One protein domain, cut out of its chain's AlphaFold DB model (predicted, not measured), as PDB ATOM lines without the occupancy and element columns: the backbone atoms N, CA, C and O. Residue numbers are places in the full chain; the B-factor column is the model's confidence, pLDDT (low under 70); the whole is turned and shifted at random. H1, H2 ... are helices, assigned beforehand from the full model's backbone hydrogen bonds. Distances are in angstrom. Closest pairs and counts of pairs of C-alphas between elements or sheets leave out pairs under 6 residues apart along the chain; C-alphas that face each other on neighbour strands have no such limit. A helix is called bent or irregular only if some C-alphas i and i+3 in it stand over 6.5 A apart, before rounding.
ATOM      1  N   MET A 351     -51.028  13.881 -32.226       63.78
ATOM      2  CA  MET A 351     -50.587  13.841 -30.833       63.78
ATOM      3  C   MET A 351     -49.097  14.182 -30.667       63.78
ATOM      4  O   MET A 351     -48.747  15.024 -29.846       63.78
ATOM      5  N   MET A 352     -48.211  13.634 -31.505       62.47
ATOM      6  CA  MET A 352     -46.777  13.960 -31.475       62.47
ATOM      7  C   MET A 352     -46.502  15.440 -31.798       62.47
ATOM      8  O   MET A 352     -45.588  16.054 -31.238       62.47
ATOM      9  N   THR A 353     -47.293  16.026 -32.698       57.97
ATOM     10  CA  THR A 353     -47.198  17.443 -33.072       57.97
ATOM     11  C   THR A 353     -47.648  18.347 -31.927       57.97
ATOM     12  O   THR A 353     -46.949  19.307 -31.597       57.97
ATOM     13  N   LEU A 354     -48.760  18.002 -31.271       63.22
ATOM     14  CA  LEU A 354     -49.267  18.708 -30.094       63.22
ATOM     15  C   LEU A 354     -48.262  18.656 -28.939       63.22
ATOM     16  O   LEU A 354     -47.935  19.697 -28.381       63.22
ATOM     17  N   ILE A 355     -47.678  17.487 -28.657       72.44
ATOM     18  CA  ILE A 355     -46.662  17.327 -27.608       72.44
ATOM     19  C   ILE A 355     -45.448  18.225 -27.876       72.44
ATOM     20  O   ILE A 355     -45.022  18.979 -27.002       72.44
ATOM     21  N   ARG A 356     -44.887  18.191 -29.093       70.31
ATOM     22  CA  ARG A 356     -43.732  19.039 -29.451       70.31
ATOM     23  C   ARG A 356     -44.047  20.524 -29.309       70.31
ATOM     24  O   ARG A 356     -43.209  21.276 -28.810       70.31
ATOM     25  N   ARG A 357     -45.243  20.931 -29.738       68.69
ATOM     26  CA  ARG A 357     -45.724  22.306 -29.610       68.69
ATOM     27  C   ARG A 357     -45.861  22.708 -28.145       68.69
ATOM     28  O   ARG A 357     -45.438  23.808 -27.799       68.69
ATOM     29  N   GLU A 358     -46.376  21.829 -27.294       73.50
ATOM     30  CA  GLU A 358     -46.551  22.100 -25.867       73.50
ATOM     31  C   GLU A 358     -45.204  22.266 -25.162       73.50
ATOM     32  O   GLU A 358     -44.996  23.241 -24.448       73.50
ATOM     33  N   PHE A 359     -44.226  21.402 -25.450       75.19
ATOM     34  CA  PHE A 359     -42.868  21.556 -24.921       75.19
ATOM     35  C   PHE A 359     -42.205  22.865 -25.367       75.19
ATOM     36  O   PHE A 359     -41.571  23.546 -24.560       75.19
ATOM     37  N   GLN A 360     -42.344  23.238 -26.643       69.56
ATOM     38  CA  GLN A 360     -41.812  24.508 -27.148       69.56
ATOM     39  C   GLN A 360     -42.508  25.710 -26.504       69.56
ATOM     40  O   GLN A 360     -41.834  26.648 -26.080       69.56
ATOM     41  N   THR A 361     -43.835  25.661 -26.393       70.00
ATOM     42  CA  THR A 361     -44.660  26.727 -25.812       70.00
ATOM     43  C   THR A 361     -44.377  26.883 -24.322       70.00
ATOM     44  O   THR A 361     -44.153  27.998 -23.859       70.00
ATOM     45  N   SER A 362     -44.291  25.779 -23.581       74.38
ATOM     46  CA  SER A 362     -43.941  25.755 -22.160       74.38
ATOM     47  C   SER A 362     -42.549  26.339 -21.919       74.38
ATOM     48  O   SER A 362     -42.403  27.282 -21.143       74.38
ATOM     49  N   ARG A 363     -41.535  25.896 -22.677       66.00
ATOM     50  CA  ARG A 363     -40.171  26.442 -22.583       66.00
ATOM     51  C   ARG A 363     -40.116  27.932 -22.932       66.00
ATOM     52  O   ARG A 363     -39.402  28.696 -22.285       66.00
ATOM     53  N   TYR A 364     -40.853  28.358 -23.956       70.69
ATOM     54  CA  TYR A 364     -40.962  29.769 -24.320       70.69
ATOM     55  C   TYR A 364     -41.631  30.590 -23.208       70.69
ATOM     56  O   TYR A 364     -41.115  31.640 -22.826       70.69
ATOM     57  N   ASN A 365     -42.731  30.097 -22.639       70.62
ATOM     58  CA  ASN A 365     -43.444  30.743 -21.539       70.62
ATOM     59  C   ASN A 365     -42.593  30.820 -20.270       70.62
ATOM     60  O   ASN A 365     -42.602  31.847 -19.599       70.62
ATOM     61  N   GLU A 366     -41.812  29.784 -19.971       74.62
ATOM     62  CA  GLU A 366     -40.858  29.778 -18.864       74.62
ATOM     63  C   GLU A 366     -39.781  30.860 -19.052       74.62
ATOM     64  O   GLU A 366     -39.524  31.656 -18.146       74.62
ATOM     65  N   LEU A 367     -39.188  30.954 -20.247       66.12
ATOM     66  CA  LEU A 367     -38.223  32.007 -20.581       66.12
ATOM     67  C   LEU A 367     -38.847  33.406 -20.497       66.12
ATOM     68  O   LEU A 367     -38.227  34.337 -19.974       66.12
ATOM     69  N   LYS A 368     -40.088  33.553 -20.969       65.19
ATOM     70  CA  LYS A 368     -40.857  34.798 -20.895       65.19
ATOM     71  C   LYS A 368     -41.180  35.177 -19.448       65.19
ATOM     72  O   LYS A 368     -41.046  36.339 -19.087       65.19
ATOM     73  N   ALA A 369     -41.531  34.217 -18.593       67.88
ATOM     74  CA  ALA A 369     -41.776  34.439 -17.168       67.88
ATOM     75  C   ALA A 369     -40.501  34.890 -16.439       67.88
ATOM     76  O   ALA A 369     -40.525  35.895 -15.735       67.88
ATOM     77  N   ARG A 370     -39.362  34.235 -16.705       66.94
ATOM     78  CA  ARG A 370     -38.040  34.611 -16.160       66.94
ATOM     79  C   ARG A 370     -37.563  36.001 -16.597       66.94
ATOM     80  O   ARG A 370     -36.657  36.564 -15.990       66.94
ATOM     81  N   THR A 371     -38.126  36.545 -17.674       60.31
ATOM     82  CA  THR A 371     -37.796  37.879 -18.199       60.31
ATOM     83  C   THR A 371     -38.895  38.913 -17.955       60.31
ATOM     84  O   THR A 371     -38.675  40.087 -18.235       60.31
ATOM     85  N   LYS A 372     -40.036  38.515 -17.372       60.56
ATOM     86  CA  LYS A 372     -41.232  39.347 -17.158       60.56
ATOM     87  C   LYS A 372     -40.989  40.536 -16.225       60.56
ATOM     88  O   LYS A 372     -41.601  41.582 -16.407       60.56
ATOM     89  N   GLU A 373     -40.082  40.392 -15.260       59.56
ATOM     90  CA  GLU A 373     -39.687  41.476 -14.347       59.56
ATOM     91  C   GLU A 373     -38.754  42.505 -15.004       59.56
ATOM     92  O   GLU A 373     -38.603  43.619 -14.505       59.56
ATOM     93  N   LYS A 374     -38.142  42.177 -16.152       65.06
ATOM     94  CA  LYS A 374     -37.279  43.114 -16.875       65.06
ATOM     95  C   LYS A 374     -38.129  44.053 -17.723       65.06
ATOM     96  O   LYS A 374     -38.496  43.749 -18.856       65.06
ATOM     97  N   GLN A 375     -38.405  45.227 -17.172       68.69
ATOM     98  CA  GLN A 375     -39.077  46.330 -17.859       68.69
ATOM     99  C   GLN A 375     -38.119  47.010 -18.853       68.69
ATOM    100  O   GLN A 375     -37.611  48.101 -18.608       68.69
ATOM    101  N   TRP A 376     -37.841  46.351 -19.983       73.94
ATOM    102  CA  TRP A 376     -36.920  46.872 -21.003       73.94
ATOM    103  C   TRP A 376     -37.353  48.223 -21.573       73.94
ATOM    104  O   TRP A 376     -36.513  49.068 -21.845       73.94
ATOM    105  N   THR A 377     -38.654  48.446 -21.740       65.81
ATOM    106  CA  THR A 377     -39.207  49.712 -22.239       65.81
ATOM    107  C   THR A 377     -38.846  50.891 -21.345       65.81
ATOM    108  O   THR A 377     -38.395  51.911 -21.850       65.81
ATOM    109  N   VAL A 378     -38.989  50.729 -20.028       64.81
ATOM    110  CA  VAL A 378     -38.623  51.749 -19.034       64.81
ATOM    111  C   VAL A 378     -37.106  51.883 -18.939       64.81
ATOM    112  O   VAL A 378     -36.574  52.984 -18.901       64.81
ATOM    113  N   ALA A 379     -36.380  50.764 -18.971       71.56
ATOM    114  CA  ALA A 379     -34.925  50.794 -18.906       71.56
ATOM    115  C   ALA A 379     -34.285  51.492 -20.120       71.56
ATOM    116  O   ALA A 379     -33.184  52.010 -19.996       71.56
ATOM    117  N   LEU A 380     -34.931  51.519 -21.290       81.19
ATOM    118  CA  LEU A 380     -34.330  52.008 -22.537       81.19
ATOM    119  C   LEU A 380     -34.908  53.344 -23.040       81.19
ATOM    120  O   LEU A 380     -34.462  53.811 -24.086       81.19
ATOM    121  N   SER A 381     -35.876  53.954 -22.343       74.88
ATOM    122  CA  SER A 381     -36.576  55.164 -22.817       74.88
ATOM    123  C   SER A 381     -35.684  56.401 -22.931       74.88
ATOM    124  O   SER A 381     -35.910  57.225 -23.812       74.88
ATOM    125  N   ASP A 382     -34.656  56.492 -22.084       80.12
ATOM    126  CA  ASP A 382     -33.865  57.717 -21.898       80.12
ATOM    127  C   ASP A 382     -32.428  57.578 -22.418       80.12
ATOM    128  O   ASP A 382     -31.537  58.310 -21.994       80.12
ATOM    129  N   ILE A 383     -32.171  56.601 -23.293       84.31
ATOM    130  CA  ILE A 383     -30.839  56.424 -23.875       84.31
ATOM    131  C   ILE A 383     -30.583  57.575 -24.860       84.31
ATOM    132  O   ILE A 383     -31.385  57.766 -25.782       84.31
ATOM    133  N   PRO A 384     -29.477  58.324 -24.713       86.50
ATOM    134  CA  PRO A 384     -29.115  59.374 -25.643       86.50
ATOM    135  C   PRO A 384     -28.859  58.762 -27.018       86.50
ATOM    136  O   PRO A 384     -28.270  57.693 -27.148       86.50
ATOM    137  N   ASP A 385     -29.288  59.441 -28.073       86.50
ATOM    138  CA  ASP A 385     -29.063  58.977 -29.447       86.50
ATOM    139  C   ASP A 385     -27.637  59.304 -29.947       86.50
ATOM    140  O   ASP A 385     -27.114  58.675 -30.874       86.50
ATOM    141  N   TRP A 386     -26.993  60.288 -29.307       86.50
ATOM    142  CA  TRP A 386     -25.665  60.809 -29.618       86.50
ATOM    143  C   TRP A 386     -24.977  61.353 -28.352       86.50
ATOM    144  O   TRP A 386     -25.683  61.933 -27.527       86.50
ATOM    145  N   PRO A 387     -23.636  61.277 -28.223       89.94
ATOM    146  CA  PRO A 387     -22.669  60.571 -29.070       89.94
ATOM    147  C   PRO A 387     -22.890  59.058 -29.105       89.94
ATOM    148  O   PRO A 387     -23.217  58.434 -28.100       89.94
ATOM    149  N   ARG A 388     -22.686  58.431 -30.269       91.25
ATOM    150  CA  ARG A 388     -22.984  57.000 -30.454       91.25
ATOM    151  C   ARG A 388     -22.246  56.091 -29.466       91.25
ATOM    152  O   ARG A 388     -22.800  55.077 -29.048       91.25
ATOM    153  N   ILE A 389     -21.004  56.421 -29.117       91.19
ATOM    154  CA  ILE A 389     -20.212  55.631 -28.167       91.19
ATOM    155  C   ILE A 389     -20.908  55.529 -26.802       91.19
ATOM    156  O   ILE A 389     -20.978  54.434 -26.242       91.19
ATOM    157  N   GLU A 390     -21.482  56.633 -26.324       90.75
ATOM    158  CA  GLU A 390     -22.225  56.713 -25.064       90.75
ATOM    159  C   GLU A 390     -23.559  55.975 -25.185       90.75
ATOM    160  O   GLU A 390     -23.832  55.083 -24.386       90.75
ATOM    161  N   ALA A 391     -24.311  56.230 -26.261       90.88
ATOM    162  CA  ALA A 391     -25.571  55.552 -26.565       90.88
ATOM    163  C   ALA A 391     -25.440  54.016 -26.536       90.88
ATOM    164  O   ALA A 391     -26.232  53.301 -25.917       90.88
ATOM    165  N   VAL A 392     -24.404  53.491 -27.201       91.38
ATOM    166  CA  VAL A 392     -24.138  52.049 -27.287       91.38
ATOM    167  C   VAL A 392     -23.681  51.488 -25.943       91.38
ATOM    168  O   VAL A 392     -24.111  50.395 -25.564       91.38
ATOM    169  N   ALA A 393     -22.798  52.196 -25.230       90.81
ATOM    170  CA  ALA A 393     -22.328  51.770 -23.915       90.81
ATOM    171  C   ALA A 393     -23.494  51.690 -22.924       90.81
ATOM    172  O   ALA A 393     -23.680  50.661 -22.273       90.81
ATOM    173  N   GLU A 394     -24.327  52.723 -22.886       90.69
ATOM    174  CA  GLU A 394     -25.491  52.790 -22.018       90.69
ATOM    175  C   GLU A 394     -26.516  51.707 -22.353       90.69
ATOM    176  O   GLU A 394     -26.944  50.976 -21.461       90.69
ATOM    177  N   PHE A 395     -26.832  51.498 -23.635       90.00
ATOM    178  CA  PHE A 395     -27.720  50.409 -24.045       90.00
ATOM    179  C   PHE A 395     -27.219  49.046 -23.553       90.00
ATOM    180  O   PHE A 395     -27.973  48.241 -23.000       90.00
ATOM    181  N   ARG A 396     -25.929  48.759 -23.744       90.62
ATOM    182  CA  ARG A 396     -25.319  47.488 -23.328       90.62
ATOM    183  C   ARG A 396     -25.357  47.304 -21.809       90.62
ATOM    184  O   ARG A 396     -25.707  46.216 -21.353       90.62
ATOM    185  N   LEU A 397     -25.054  48.355 -21.047       88.69
ATOM    186  CA  LEU A 397     -25.086  48.344 -19.582       88.69
ATOM    187  C   LEU A 397     -26.509  48.156 -19.048       88.69
ATOM    188  O   LEU A 397     -26.745  47.252 -18.248       88.69
ATOM    189  N   ARG A 398     -27.476  48.938 -19.543       87.12
ATOM    190  CA  ARG A 398     -28.883  48.849 -19.125       87.12
ATOM    191  C   ARG A 398     -29.519  47.511 -19.513       87.12
ATOM    192  O   ARG A 398     -30.375  47.001 -18.794       87.12
ATOM    193  N   THR A 399     -29.068  46.894 -20.611       86.12
ATOM    194  CA  THR A 399     -29.501  45.536 -20.973       86.12
ATOM    195  C   THR A 399     -28.788  44.424 -20.194       86.12
ATOM    196  O   THR A 399     -29.278  43.295 -20.133       86.12
ATOM    197  N   GLY A 400     -27.633  44.706 -19.584       84.81
ATOM    198  CA  GLY A 400     -26.753  43.693 -18.993       84.81
ATOM    199  C   GLY A 400     -26.178  42.716 -20.028       84.81
ATOM    200  O   GLY A 400     -25.797  41.593 -19.669       84.81
ATOM    201  N   HIS A 401     -26.182  43.133 -21.301       87.12
ATOM    202  CA  HIS A 401     -25.560  42.490 -22.461       87.12
ATOM    203  C   HIS A 401     -24.336  43.304 -22.897       87.12
ATOM    204  O   HIS A 401     -24.177  43.704 -24.052       87.12
ATOM    205  N   ASP A 402     -23.491  43.590 -21.920       85.44
ATOM    206  CA  ASP A 402     -22.213  44.258 -22.078       85.44
ATOM    207  C   ASP A 402     -21.087  43.267 -22.409       85.44
ATOM    208  O   ASP A 402     -21.271  42.054 -22.476       85.44
ATOM    209  N   SER A 403     -19.903  43.796 -22.704       85.25
ATOM    210  CA  SER A 403     -18.705  42.990 -22.973       85.25
ATOM    211  C   SER A 403     -17.777  42.923 -21.755       85.25
ATOM    212  O   SER A 403     -16.580  42.717 -21.928       85.25
ATOM    213  N   LEU A 404     -18.297  43.124 -20.537       89.00
ATOM    214  CA  LEU A 404     -17.510  43.046 -19.306       89.00
ATOM    215  C   LEU A 404     -17.357  41.587 -18.852       89.00
ATOM    216  O   LEU A 404     -18.178  40.724 -19.183       89.00
ATOM    217  N   ALA A 405     -16.330  41.322 -18.039       86.69
ATOM    218  CA  ALA A 405     -15.974  39.982 -17.560       86.69
ATOM    219  C   ALA A 405     -17.171  39.219 -16.967       86.69
ATOM    220  O   ALA A 405     -17.394  38.057 -17.296       86.69
ATOM    221  N   LYS A 406     -18.025  39.893 -16.184       87.81
ATOM    222  CA  LYS A 406     -19.235  39.295 -15.597       87.81
ATOM    223  C   LYS A 406     -20.227  38.793 -16.649       87.81
ATOM    224  O   LYS A 406     -20.820  37.727 -16.475       87.81
ATOM    225  N   HIS A 407     -20.455  39.543 -17.730       87.50
ATOM    226  CA  HIS A 407     -21.325  39.083 -18.814       87.50
ATOM    227  C   HIS A 407     -20.666  37.947 -19.601       87.50
ATOM    228  O   HIS A 407     -21.302  36.919 -19.832       87.50
ATOM    229  N   LEU A 408     -19.388  38.094 -19.948       87.69
ATOM    230  CA  LEU A 408     -18.638  37.097 -20.714       87.69
ATOM    231  C   LEU A 408     -18.484  35.763 -19.967       87.69
ATOM    232  O   LEU A 408     -18.574  34.706 -20.589       87.69
ATOM    233  N   HIS A 409     -18.340  35.789 -18.643       89.44
ATOM    234  CA  HIS A 409     -18.311  34.594 -17.801       89.44
ATOM    235  C   HIS A 409     -19.640  33.831 -17.835       89.44
ATOM    236  O   HIS A 409     -19.647  32.616 -18.014       89.44
ATOM    237  N   ARG A 410     -20.784  34.533 -17.778       86.31
ATOM    238  CA  ARG A 410     -22.113  33.899 -17.922       86.31
ATOM    239  C   ARG A 410     -22.308  33.218 -19.277       86.31
ATOM    240  O   ARG A 410     -23.085  32.274 -19.369       86.31
ATOM    241  N   LEU A 411     -21.630  33.699 -20.321       85.12
ATOM    242  CA  LEU A 411     -21.627  33.074 -21.645       85.12
ATOM    243  C   LEU A 411     -20.610  31.926 -21.773       85.12
ATOM    244  O   LEU A 411     -20.511  31.336 -22.845       85.12
ATOM    245  N   GLY A 412     -19.841  31.629 -20.721       87.62
ATOM    246  CA  GLY A 412     -18.772  30.630 -20.740       87.62
ATOM    247  C   GLY A 412     -17.522  31.061 -21.515       87.62
ATOM    248  O   GLY A 412     -16.690  30.221 -21.832       87.62
TER     249      GLY A 412
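AT A GLANCE: This is residues 351 to 412 of the 420 residues of the protein "RNase H type-1 domain-containing protein" of Rodentolepis nana (UniProt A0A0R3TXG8). A long, straight helical arm, H1, leads into a small open loop of chain, in which H2 and the far end of H3 come together, and a short last helix, H4, sticks out from this loop as a free end. There is no packed core: the one contact between helices is that of H2 with H3, and residues 351 to 373, among them the whole of H1, stand free of the rest. After H2 the chain runs outward through residues 381 to 387 and folds back along H3, whose last residues return to H2. The printed part has 62 residues with four named helices, in the order H1, H2, H3, H4 along the chain, and no named strand; its class is all helix. The whole is extended, with a radius of gyration of the C-alphas of 17.0 A, and elongated, with spans of 54 by 28 by 18 A.

IN THESE COORDINATES: The printed part begins with H1, residues 351 to 371, whose first C-alpha, that of Met 351, is at (-50.587, 13.841, -30.833). H1 is the longest helix, with 21 residues and 30.0 A from first to last C-alpha, and it ends at C-alpha 371, at (-37.796, 37.879, -18.199). H2 is short, residues 376 to 380, with 6.0 A from its first to its last C-alpha. H3 holds residues 388 to 399, 12 residues, and measures 16.2 A; its first C-alpha, that of Arg 388, is at (-22.984, 57.000, -30.454). H4 holds residues 405 to 410 and measures 8.6 A, and its last C-alpha, that of Arg 410, is at (-22.113, 33.899, -17.922). No helix is bent or irregular.

HOW THE PARTS SIT: H1 touches no helix; it is apart from H2, H3 and H4, with no C-alpha of any of them within 8 A of its own. A tight link of 4 residues joins H1 to H2. H2 and H3 touch, with 5 pairs of C-alphas within 8 A, and their centres are 12.4 A apart. The closest C-alphas of this pair are those of Ala 379 and Arg 398, at 6.4 A. H3 touches H2 with residues 395 to 399 alone, while residues 385 to 390, of which 388 to 390 belong to H3, stand free. The link between H2 and H3 is short, with 7 residues. A tight link of 5 residues joins H3 to H4. H4 touches no helix: it is apart from H1, H2 and H3. No two of the helices form a hairpin. In H1, H2, H3 and H4, every pair of backbone O of residue i and N of residue i+4 is within hydrogen-bond range.

THE WHOLE: The two C-alphas farthest apart are those of Met 351 and Pro 387, at 54.5 A. The first and last printed C-alphas, those of Met 351 and Gly 412, are 37.4 A apart. Residues 405 to 412, of which 405 to 410 belong to H4, stand free. The printed part has no cut, and no link between its helices is long. The mean pLDDT of the printed part is 78.1. Eighteen residues are under 70: residues 351 to 354, 357, 360, 363, 367 to 375, and 377 to 378. The mean pLDDT is 68 in H1 and 71 in H2, against 90 in H3 and 88 in H4.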